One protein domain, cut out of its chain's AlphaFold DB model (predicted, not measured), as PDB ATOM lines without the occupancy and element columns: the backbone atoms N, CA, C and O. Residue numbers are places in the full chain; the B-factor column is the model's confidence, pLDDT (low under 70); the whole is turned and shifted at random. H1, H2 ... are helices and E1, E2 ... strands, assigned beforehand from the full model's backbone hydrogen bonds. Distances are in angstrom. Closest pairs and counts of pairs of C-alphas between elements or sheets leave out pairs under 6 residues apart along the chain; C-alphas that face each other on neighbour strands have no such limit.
ATOM      1  N   THR A  37     136.749 171.221 157.458       90.31
ATOM      2  CA  THR A  37     136.388 172.501 158.084       90.31
ATOM      3  C   THR A  37     136.198 172.387 159.598       90.31
ATOM      4  O   THR A  37     136.751 173.193 160.349       90.31
ATOM      5  N   THR A  38     135.470 171.371 160.065       89.31
ATOM      6  CA  THR A  38     135.188 171.173 161.496       89.31
ATOM      7  C   THR A  38     136.462 170.870 162.281       89.31
ATOM      8  O   THR A  38     136.748 171.526 163.286       89.31
ATOM      9  N   GLU A  39     137.263 169.915 161.812       89.88
ATOM     10  CA  GLU A  39     138.522 169.520 162.439       89.88
ATOM     11  C   GLU A  39     139.557 170.652 162.406       89.88
ATOM     12  O   GLU A  39     140.267 170.868 163.389       89.88
ATOM     13  N   ALA A  40     139.620 171.413 161.312       92.62
ATOM     14  CA  ALA A  40     140.519 172.545 161.147       92.62
ATOM     15  C   ALA A  40     140.170 173.695 162.098       92.62
ATOM     16  O   ALA A  40     141.061 174.222 162.763       92.62
ATOM     17  N   ILE A  41     138.888 174.060 162.219       94.06
ATOM     18  CA  ILE A  41     138.438 175.076 163.185       94.06
ATOM     19  C   ILE A  41     138.771 174.626 164.608       94.06
ATOM     20  O   ILE A  41     139.344 175.400 165.378       94.06
ATOM     21  N   ALA A  42     138.451 173.374 164.945       92.25
ATOM     22  CA  ALA A  42     138.686 172.826 166.274       92.25
ATOM     23  C   ALA A  42     140.178 172.761 166.629       92.25
ATOM     24  O   ALA A  42     140.542 173.062 167.765       92.25
ATOM     25  N   LEU A  43     141.046 172.377 165.686       93.12
ATOM     26  CA  LEU A  43     142.484 172.296 165.927       93.12
ATOM     27  C   LEU A  43     143.140 173.678 165.928       93.12
ATOM     28  O   LEU A  43     143.799 174.036 166.905       93.12
ATOM     29  N   PHE A  44     142.984 174.458 164.854       95.25
ATOM     30  CA  PHE A  44     143.642 175.761 164.732       95.25
ATOM     31  C   PHE A  44     143.171 176.718 165.833       95.25
ATOM     32  O   PHE A  44     143.994 177.412 166.428       95.25
ATOM     33  N   GLY A  45     141.880 176.680 166.184       94.06
ATOM     34  CA  GLY A  45     141.286 177.510 167.234       94.06
ATOM     35  C   GLY A  45     141.844 177.281 168.643       94.06
ATOM     36  O   GLY A  45     141.670 178.141 169.501       94.06
ATOM     37  N   ARG A  46     142.551 176.169 168.898       94.12
ATOM     38  CA  ARG A  46     143.248 175.934 170.179       94.12
ATOM     39  C   ARG A  46     144.515 176.769 170.335       94.12
ATOM     40  O   ARG A  46     144.961 176.977 171.457       94.12
ATOM     41  N   VAL A  47     145.116 177.189 169.223       95.38
ATOM     42  CA  VAL A  47     146.457 177.798 169.196       95.38
ATOM     43  C   VAL A  47     146.403 179.239 168.702       95.38
ATOM     44  O   VAL A  47     147.155 180.086 169.175       95.38
ATOM     45  N   VAL A  48     145.514 179.532 167.751       94.12
ATOM     46  CA  VAL A  48     145.343 180.869 167.179       94.12
ATOM     47  C   VAL A  48     143.904 181.336 167.319       94.12
ATOM     48  O   VAL A  48     142.957 180.575 167.131       94.12
ATOM     49  N   THR A  49     143.719 182.625 167.592       94.19
ATOM     50  CA  THR A  49     142.393 183.242 167.530       94.19
ATOM     51  C   THR A  49     141.945 183.321 166.074       94.19
ATOM     52  O   THR A  49     142.553 184.029 165.270       94.19
ATOM     53  N   LEU A  50     140.873 182.605 165.730       94.25
ATOM     54  CA  LEU A  50     140.294 182.609 164.389       94.25
ATOM     55  C   LEU A  50     139.291 183.766 164.249       94.25
ATOM     56  O   LEU A  50     138.267 183.764 164.935       94.25
ATOM     57  N   PRO A  51     139.529 184.753 163.363       93.12
ATOM     58  CA  PRO A  51     138.560 185.816 163.126       93.12
ATOM     59  C   PRO A  51     137.251 185.250 162.552       93.12
ATOM     60  O   PRO A  51     137.308 184.383 161.672       93.12
ATOM     61  N   PRO A  52     136.071 185.787 162.918       92.75
ATOM     62  CA  PRO A  52     134.794 185.342 162.349       92.75
ATOM     63  C   PRO A  52     134.751 185.422 160.815       92.75
ATOM     64  O   PRO A  52     134.121 184.606 160.145       92.75
ATOM     65  N   THR A  53     135.460 186.393 160.235       93.56
ATOM     66  CA  THR A  53     135.597 186.550 158.781       93.56
ATOM     67  C   THR A  53     136.363 185.403 158.126       93.56
ATOM     68  O   THR A  53     136.009 185.024 157.011       93.56
ATOM     69  N   LEU A  54     137.368 184.841 158.804       94.31
ATOM     70  CA  LEU A  54     138.133 183.684 158.337       94.31
ATOM     71  C   LEU A  54     137.267 182.430 158.388       94.31
ATOM     72  O   LEU A  54     137.147 181.747 157.375       94.31
ATOM     73  N   VAL A  55     136.609 182.181 159.525       92.56
ATOM     74  CA  VAL A  55     135.711 181.028 159.700       92.56
ATOM     75  C   VAL A  55     134.617 181.031 158.632       92.56
ATOM     76  O   VAL A  55     134.413 180.030 157.954       92.56
ATOM     77  N   ARG A  56     133.987 182.188 158.385       93.00
ATOM     78  CA  ARG A  56     132.937 182.325 157.363       93.00
ATOM     79  C   ARG A  56     133.440 182.136 155.929       93.00
ATOM     80  O   ARG A  56     132.688 181.663 155.085       93.00
ATOM     81  N   ARG A  57     134.671 182.553 155.617       93.56
ATOM     82  CA  ARG A  57     135.248 182.422 154.264       93.56
ATOM     83  C   ARG A  57     135.933 181.076 154.028       93.56
ATOM     84  O   ARG A  57     136.325 180.809 152.895       93.56
ATOM     85  N   GLY A  58     136.147 180.278 155.073       93.06
ATOM     86  CA  GLY A  58     136.900 179.023 155.012       93.06
ATOM     87  C   GLY A  58     138.412 179.199 154.833       93.06
ATOM     88  O   GLY A  58     139.142 178.218 154.863       93.06
ATOM     89  N   ARG A  59     138.909 180.427 154.644       95.94
ATOM     90  CA  ARG A  59     140.335 180.729 154.472       95.94
ATOM     91  C   ARG A  59     140.674 182.142 154.919       95.94
ATOM     92  O   ARG A  59     139.837 183.044 154.836       95.94
ATOM     93  N   GLY A  60     141.916 182.362 155.335       96.50
ATOM     94  CA  GLY A  60     142.390 183.686 155.734       96.50
ATOM     95  C   GLY A  60     143.806 183.666 156.289       96.50
ATOM     96  O   GLY A  60     144.431 182.614 156.366       96.50
ATOM     97  N   VAL A  61     144.302 184.844 156.666       96.56
ATOM     98  CA  VAL A  61     145.653 185.016 157.211       96.56
ATOM     99  C   VAL A  61     145.564 185.589 158.622       96.56
ATOM    100  O   VAL A  61     144.819 186.539 158.863       96.56
ATOM    101  N   VAL A  62     146.318 185.009 159.551       96.44
ATOM    102  CA  VAL A  62     146.412 185.417 160.960       96.44
ATOM    103  C   VAL A  62     147.876 185.552 161.379       96.44
ATOM    104  O   VAL A  62     148.782 185.248 160.606       96.44
ATOM    105  N   ARG A  63     148.133 186.034 162.598       96.81
ATOM    106  CA  ARG A  63     149.496 186.067 163.151       96.81
ATOM    107  C   ARG A  63     149.988 184.654 163.427       96.81
ATOM    108  O   ARG A  63     149.232 183.815 163.915       96.81
ATOM    109  N   CYS A  64     151.247 184.390 163.112       96.44
ATOM    110  CA  CYS A  64     151.843 183.090 163.361       96.44
ATOM    111  C   CYS A  64     152.159 182.908 164.858       96.44
ATOM    112  O   CYS A  64     152.839 183.754 165.431       96.44
ATOM    113  N   PRO A  65     151.749 181.793 165.492       95.44
ATOM    114  CA  PRO A  65     152.098 181.499 166.883       95.44
ATOM    115  C   PRO A  65     153.504 180.886 167.021       95.44
ATOM    116  O   PRO A  65     154.042 180.809 168.118       95.44
ATOM    117  N   PHE A  66     154.109 180.430 165.916       95.62
ATOM    118  CA  PHE A  66     155.368 179.671 165.919       95.62
ATOM    119  C   PHE A  66     156.625 180.542 165.805       95.62
ATOM    120  O   PHE A  66     157.736 180.016 165.757       95.62
ATOM    121  N   HIS A  67     156.465 181.860 165.706       94.31
ATOM    122  CA  HIS A  67     157.557 182.821 165.813       94.31
ATOM    123  C   HIS A  67     157.017 184.173 166.298       94.31
ATOM    124  O   HIS A  67     155.818 184.418 166.171       94.31
ATOM    125  N   PRO A  68     157.873 185.067 166.823       93.81
ATOM    126  CA  PRO A  68     157.474 186.436 167.133       93.81
ATOM    127  C   PRO A  68     157.036 187.170 165.858       93.81
ATOM    128  O   PRO A  68     157.871 187.579 165.052       93.81
ATOM    129  N   ASP A  69     155.726 187.324 165.680       92.44
ATOM    130  CA  ASP A  69     155.136 187.853 164.452       92.44
ATOM    131  C   ASP A  69     154.447 189.208 164.686       92.44
ATOM    132  O   ASP A  69     153.497 189.352 165.471       92.44
ATOM    133  N   ARG A  70     154.952 190.245 164.006       89.38
ATOM    134  CA  ARG A  70     154.419 191.615 164.105       89.38
ATOM    135  C   ARG A  70     153.232 191.849 163.168       89.38
ATOM    136  O   ARG A  70     152.456 192.770 163.427       89.38
ATOM    137  N   GLY A  71     153.071 191.028 162.131       91.06
ATOM    138  CA  GLY A  71     151.981 191.109 161.156       91.06
ATOM    139  C   GLY A  71     151.242 189.776 161.027       91.06
ATOM    140  O   GLY A  71     151.607 188.810 161.669       91.06
ATOM    141  N   PRO A  72     150.146 189.689 160.266       95.19
ATOM    142  CA  PRO A  72     149.544 188.402 159.947       95.19
ATOM    143  C   PRO A  72     150.340 187.705 158.833       95.19
ATOM    144  O   PRO A  72     150.293 188.146 157.686       95.19
ATOM    145  N   SER A  73     151.057 186.619 159.145       96.44
ATOM    146  CA  SER A  73     151.826 185.852 158.151       96.44
ATOM    147  C   SER A  73     151.393 184.390 157.978       96.44
ATOM    148  O   SER A  73     151.944 183.693 157.125       96.44
ATOM    149  N   LEU A  74     150.463 183.883 158.789       97.69
ATOM    150  CA  LEU A  74     149.999 182.495 158.775       97.69
ATOM    151  C   LEU A  74     148.712 182.363 157.958       97.69
ATOM    152  O   LEU A  74     147.649 182.766 158.417       97.69
ATOM    153  N   SER A  75     148.806 181.776 156.769       97.62
ATOM    154  CA  SER A  75     147.660 181.427 155.928       97.62
ATOM    155  C   SER A  75     147.037 180.105 156.381       97.62
ATOM    156  O   SER A  75     147.764 179.141 156.634       97.62
ATOM    157  N   LEU A  76     145.707 180.062 156.463       97.62
ATOM    158  CA  LEU A  76     144.902 178.898 156.837       97.62
ATOM    159  C   LEU A  76     143.835 178.629 155.765       97.62
ATOM    160  O   LEU A  76     143.148 179.559 155.336       97.62
ATOM    161  N   ASP A  77     143.669 177.362 155.385       96.75
ATOM    162  CA  ASP A  77     142.576 176.836 154.558       96.75
ATOM    163  C   ASP A  77     141.850 175.747 155.362       96.75
ATOM    164  O   ASP A  77     142.390 174.665 155.597       96.75
ATOM    165  N   LEU A  78     140.646 176.067 155.836       94.69
ATOM    166  CA  LEU A  78     139.869 175.222 156.740       94.69
ATOM    167  C   LEU A  78     139.297 173.999 156.019       94.69
ATOM    168  O   LEU A  78     139.389 172.897 156.546       94.69
ATOM    169  N   ALA A  79     138.781 174.175 154.801       91.88
ATOM    170  CA  ALA A  79     138.162 173.090 154.041       91.88
ATOM    171  C   ALA A  79     139.186 172.024 153.639       91.88
ATOM    172  O   ALA A  79     138.904 170.828 153.679       91.88
ATOM    173  N   ARG A  80     140.404 172.448 153.284       90.31
ATOM    174  CA  ARG A  80     141.503 171.528 152.959       90.31
ATOM    175  C   ARG A  80     142.310 171.081 154.177       90.31
ATOM    176  O   ARG A  80     143.120 170.167 154.043       90.31
ATOM    177  N   GLY A  81     142.134 171.726 155.329       93.19
ATOM    178  CA  GLY A  81     142.915 171.460 156.535       93.19
ATOM    179  C   GLY A  81     144.402 171.801 156.380       93.19
ATOM    180  O   GLY A  81     145.251 171.095 156.922       93.19
ATOM    181  N   LEU A  82     144.724 172.852 155.615       95.81
ATOM    182  CA  LEU A  82     146.097 173.252 155.289       95.81
ATOM    183  C   LEU A  82     146.491 174.563 155.968       95.81
ATOM    184  O   LEU A  82     145.667 175.455 156.179       95.81
ATOM    185  N   TRP A  83     147.785 174.706 156.239       97.56
ATOM    186  CA  TRP A  83     148.369 175.940 156.751       97.56
ATOM    187  C   TRP A  83     149.750 176.210 156.153       97.56
ATOM    188  O   TRP A  83     150.505 175.293 155.823       97.56
ATOM    189  N   ARG A  84     150.111 177.490 156.047       97.62
ATOM    190  CA  ARG A  84     151.464 177.919 155.675       97.62
ATOM    191  C   ARG A  84     151.773 179.277 156.281       97.62
ATOM    192  O   ARG A  84     151.040 180.240 156.088       97.62
ATOM    193  N   CYS A  85     152.890 179.370 156.983       97.50
ATOM    194  CA  CYS A  85     153.467 180.637 157.383       97.50
ATOM    195  C   CYS A  85     154.364 181.177 156.265       97.50
ATOM    196  O   CYS A  85     155.276 180.491 155.804       97.50
ATOM    197  N   HIS A  86     154.119 182.419 155.862       95.56
ATOM    198  CA  HIS A  86     154.925 183.169 154.898       95.56
ATOM    199  C   HIS A  86     155.929 184.120 155.577       95.56
ATOM    200  O   HIS A  86     156.620 184.868 154.893       95.56
ATOM    201  N   GLY A  87     156.001 184.097 156.913       92.50
ATOM    202  CA  GLY A  87     156.925 184.887 157.729       92.50
ATOM    203  C   GLY A  87     158.274 184.195 157.945       92.50
ATOM    204  O   GLY A  87     158.698 183.364 157.143       92.50
ATOM    205  N   ALA A  88     158.948 184.503 159.054       91.12
ATOM    206  CA  ALA A  88     160.317 184.035 159.290       91.12
ATOM    207  C   ALA A  88     160.430 182.508 159.459       91.12
ATOM    208  O   ALA A  88     161.444 181.925 159.089       91.12
ATOM    209  N   CYS A  89     159.400 181.843 160.000       93.62
ATOM    210  CA  CYS A  89     159.490 180.408 160.281       93.62
ATOM    211  C   CYS A  89     159.251 179.507 159.059       93.62
ATOM    212  O   CYS A  89     159.661 178.351 159.099       93.62
ATOM    213  N   GLN A  90     158.588 179.999 158.002       93.50
ATOM    214  CA  GLN A  90     158.321 179.266 156.748       93.50
ATOM    215  C   GLN A  90     157.715 177.855 156.907       93.50
ATOM    216  O   GLN A  90     157.794 177.025 156.001       93.50
ATOM    217  N   ARG A  91     157.092 177.559 158.051       95.56
ATOM    218  CA  ARG A  91     156.493 176.247 158.334       95.56
ATOM    219  C   ARG A  91     155.118 176.129 157.686       95.56
ATOM    220  O   ARG A  91     154.445 177.135 157.472       95.56
ATOM    221  N   GLY A  92     154.691 174.914 157.374       95.81
ATOM    222  CA  GLY A  92     153.374 174.638 156.805       95.81
ATOM    223  C   GLY A  92     153.137 173.145 156.650       95.81
ATOM    224  O   GLY A  92     154.070 172.363 156.815       95.81
ATOM    225  N   GLY A  93     151.908 172.770 156.316       95.38
ATOM    226  CA  GLY A  93     151.506 171.378 156.146       95.38
ATOM    227  C   GLY A  93     150.004 171.186 156.324       95.38
ATOM    228  O   GLY A  93     149.220 172.120 156.131       95.38
ATOM    229  N   GLY A  94     149.612 169.970 156.692       93.81
ATOM    230  CA  GLY A  94     148.243 169.621 157.061       93.81
ATOM    231  C   GLY A  94     147.960 169.787 158.557       93.81
ATOM    232  O   GLY A  94     148.789 170.277 159.330       93.81
ATOM    233  N   LEU A  95     146.780 169.327 158.984       93.12
ATOM    234  CA  LEU A  95     146.349 169.370 160.387       93.12
ATOM    235  C   LEU A  95     147.320 168.648 161.335       93.12
ATOM    236  O   LEU A  95     147.618 169.155 162.414       93.12
ATOM    237  N   ARG A  96     147.875 167.504 160.916       92.56
ATOM    238  CA  ARG A  96     148.874 166.775 161.709       92.56
ATOM    239  C   ARG A  96     150.139 167.603 161.933       92.56
ATOM    240  O   ARG A  96     150.549 167.767 163.078       92.56
ATOM    241  N   ASP A  97     150.701 168.177 160.869       94.56
ATOM    242  CA  ASP A  97     151.910 169.004 160.958       94.56
ATOM    243  C   ASP A  97     151.684 170.220 161.864       94.56
ATOM    244  O   ASP A  97     152.579 170.630 162.603       94.56
ATOM    245  N   PHE A  98     150.479 170.803 161.829       95.31
ATOM    246  CA  PHE A  98     150.116 171.906 162.717       95.31
ATOM    247  C   PHE A  98     150.099 171.468 164.182       95.31
ATOM    248  O   PHE A  98     150.683 172.145 165.025       95.31
ATOM    249  N   ALA A  99     149.438 170.344 164.481       94.38
ATOM    250  CA  ALA A  99     149.346 169.805 165.833       94.38
ATOM    251  C   ALA A  99     150.737 169.509 166.407       94.38
ATOM    252  O   ALA A  99     151.044 169.953 167.511       94.38
ATOM    253  N   GLU A 100     151.603 168.863 165.625       94.00
ATOM    254  CA  GLU A 100     152.988 168.579 166.013       94.00
ATOM    255  C   GLU A 100     153.779 169.873 166.279       94.00
ATOM    256  O   GLU A 100     154.422 170.001 167.319       94.00
ATOM    257  N   ASN A 101     153.661 170.886 165.408       94.75
ATOM    258  CA  ASN A 101     154.307 172.190 165.620       94.75
ATOM    259  C   ASN A 101     153.771 172.951 166.839       94.75
ATOM    260  O   ASN A 101     154.495 173.758 167.423       94.75
ATOM    261  N   ALA A 102     152.516 172.713 167.210       93.81
ATOM    262  CA  ALA A 102     151.878 173.295 168.382       93.81
ATOM    263  C   ALA A 102     152.105 172.488 169.672       93.81
ATOM    264  O   ALA A 102     151.611 172.895 170.722       93.81
ATOM    265  N   GLY A 103     152.816 171.355 169.614       93.44
ATOM    266  CA  GLY A 103     152.988 170.461 170.764       93.44
ATOM    267  C   GLY A 103     151.685 169.793 171.217       93.44
ATOM    268  O   GLY A 103     151.558 169.402 172.374       93.44
TER     269      GLY A 103
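AT A GLANCE: This is residues 37 to 103 of the 193 residues of an uncharacterized protein of Candidatus Rokubacteria bacterium (UniProt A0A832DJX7). A small meander sheet of four short strands forms a wall, with H1 and H2 over one face and no named helix over the other. H3 follows directly on edge strand E4, folds back there and runs the same way as H1, which it touches, with Leu 95 at its first residue closest to Ala 40 of H1. The printed part has 67 residues with three named helices and four named strands, in the order H1 H2 E1 E2 E3 E4 H3; the sheet's order is E1 E2 E3 E4, antiparallel throughout, and the class is mixed, helices and strands. It is compact, with a radius of gyration of the C-alphas of 10.5 A, and its rounded outline spans 27 by 23 by 17 A.

IN THESE COORDINATES: In the sheet, E1 is residues 59 to 62, 10.0 A long, from C-alpha 59 at (140.335, 180.729, 154.472). E2 is residues 74 to 77, 10.2 A, E3 residues 82 to 85, 10.6 A, and E4 residues 92 to 94, 7.2 A. H1 is residues 37 to 44, 10.4 A, from C-alpha 37 at (136.388, 172.501, 158.084). H2 is residues 52 to 57, 8.6 A. H3 is residues 95 to 101, 9.9 A, ending with C-alpha 101 at (154.307, 172.190, 165.620).

HOW THE PARTS SIT: The strands form a meander, each the antiparallel neighbour of the one before. E1 and E2 are a hairpin at 163 degrees, with N 62 and O 74 2.8 A apart, within hydrogen-bond range. Hairpin E2 and E3 has N 75 and O 84 at 2.8 A, and hairpin E3 and E4 has N 93 and O 83 at 2.9 A, both within range. H1 is on the sheet at a height of 9.2 A over it, by a local plane of just 6 C-alphas; it lies over E3 and runs along the strands, at 23 degrees to E3 on the local plane. H2 is on the same face as H1, at a height of 6.4 A, also by a plane of just 6 C-alphas. H2 is only just over E1, with 3 of its C-alphas falling on it; the closest C-alphas, of Leu 54 and Gly 60, are 5.0 A apart. H3 only grazes the sheet, with residues 95 to 101. H1 and H3 touch at a shallow tilt of 1 degree, the same way; their closest C-alphas, of Ala 40 and Leu 95, are 6.7 A apart. H2 and H3 are apart. In H1, H2 and H3 every O i to N i+4 pair is within hydrogen-bond range.

THE WHOLE: The C-alphas farthest apart, of Thr 38 and Ala 88, are 28.3 A from each other. The printed part has no cut. The link from E1 to E2, with 11 residues between them, is long. The mean pLDDT of the printed part is 94.2, and no printed residue is under 70.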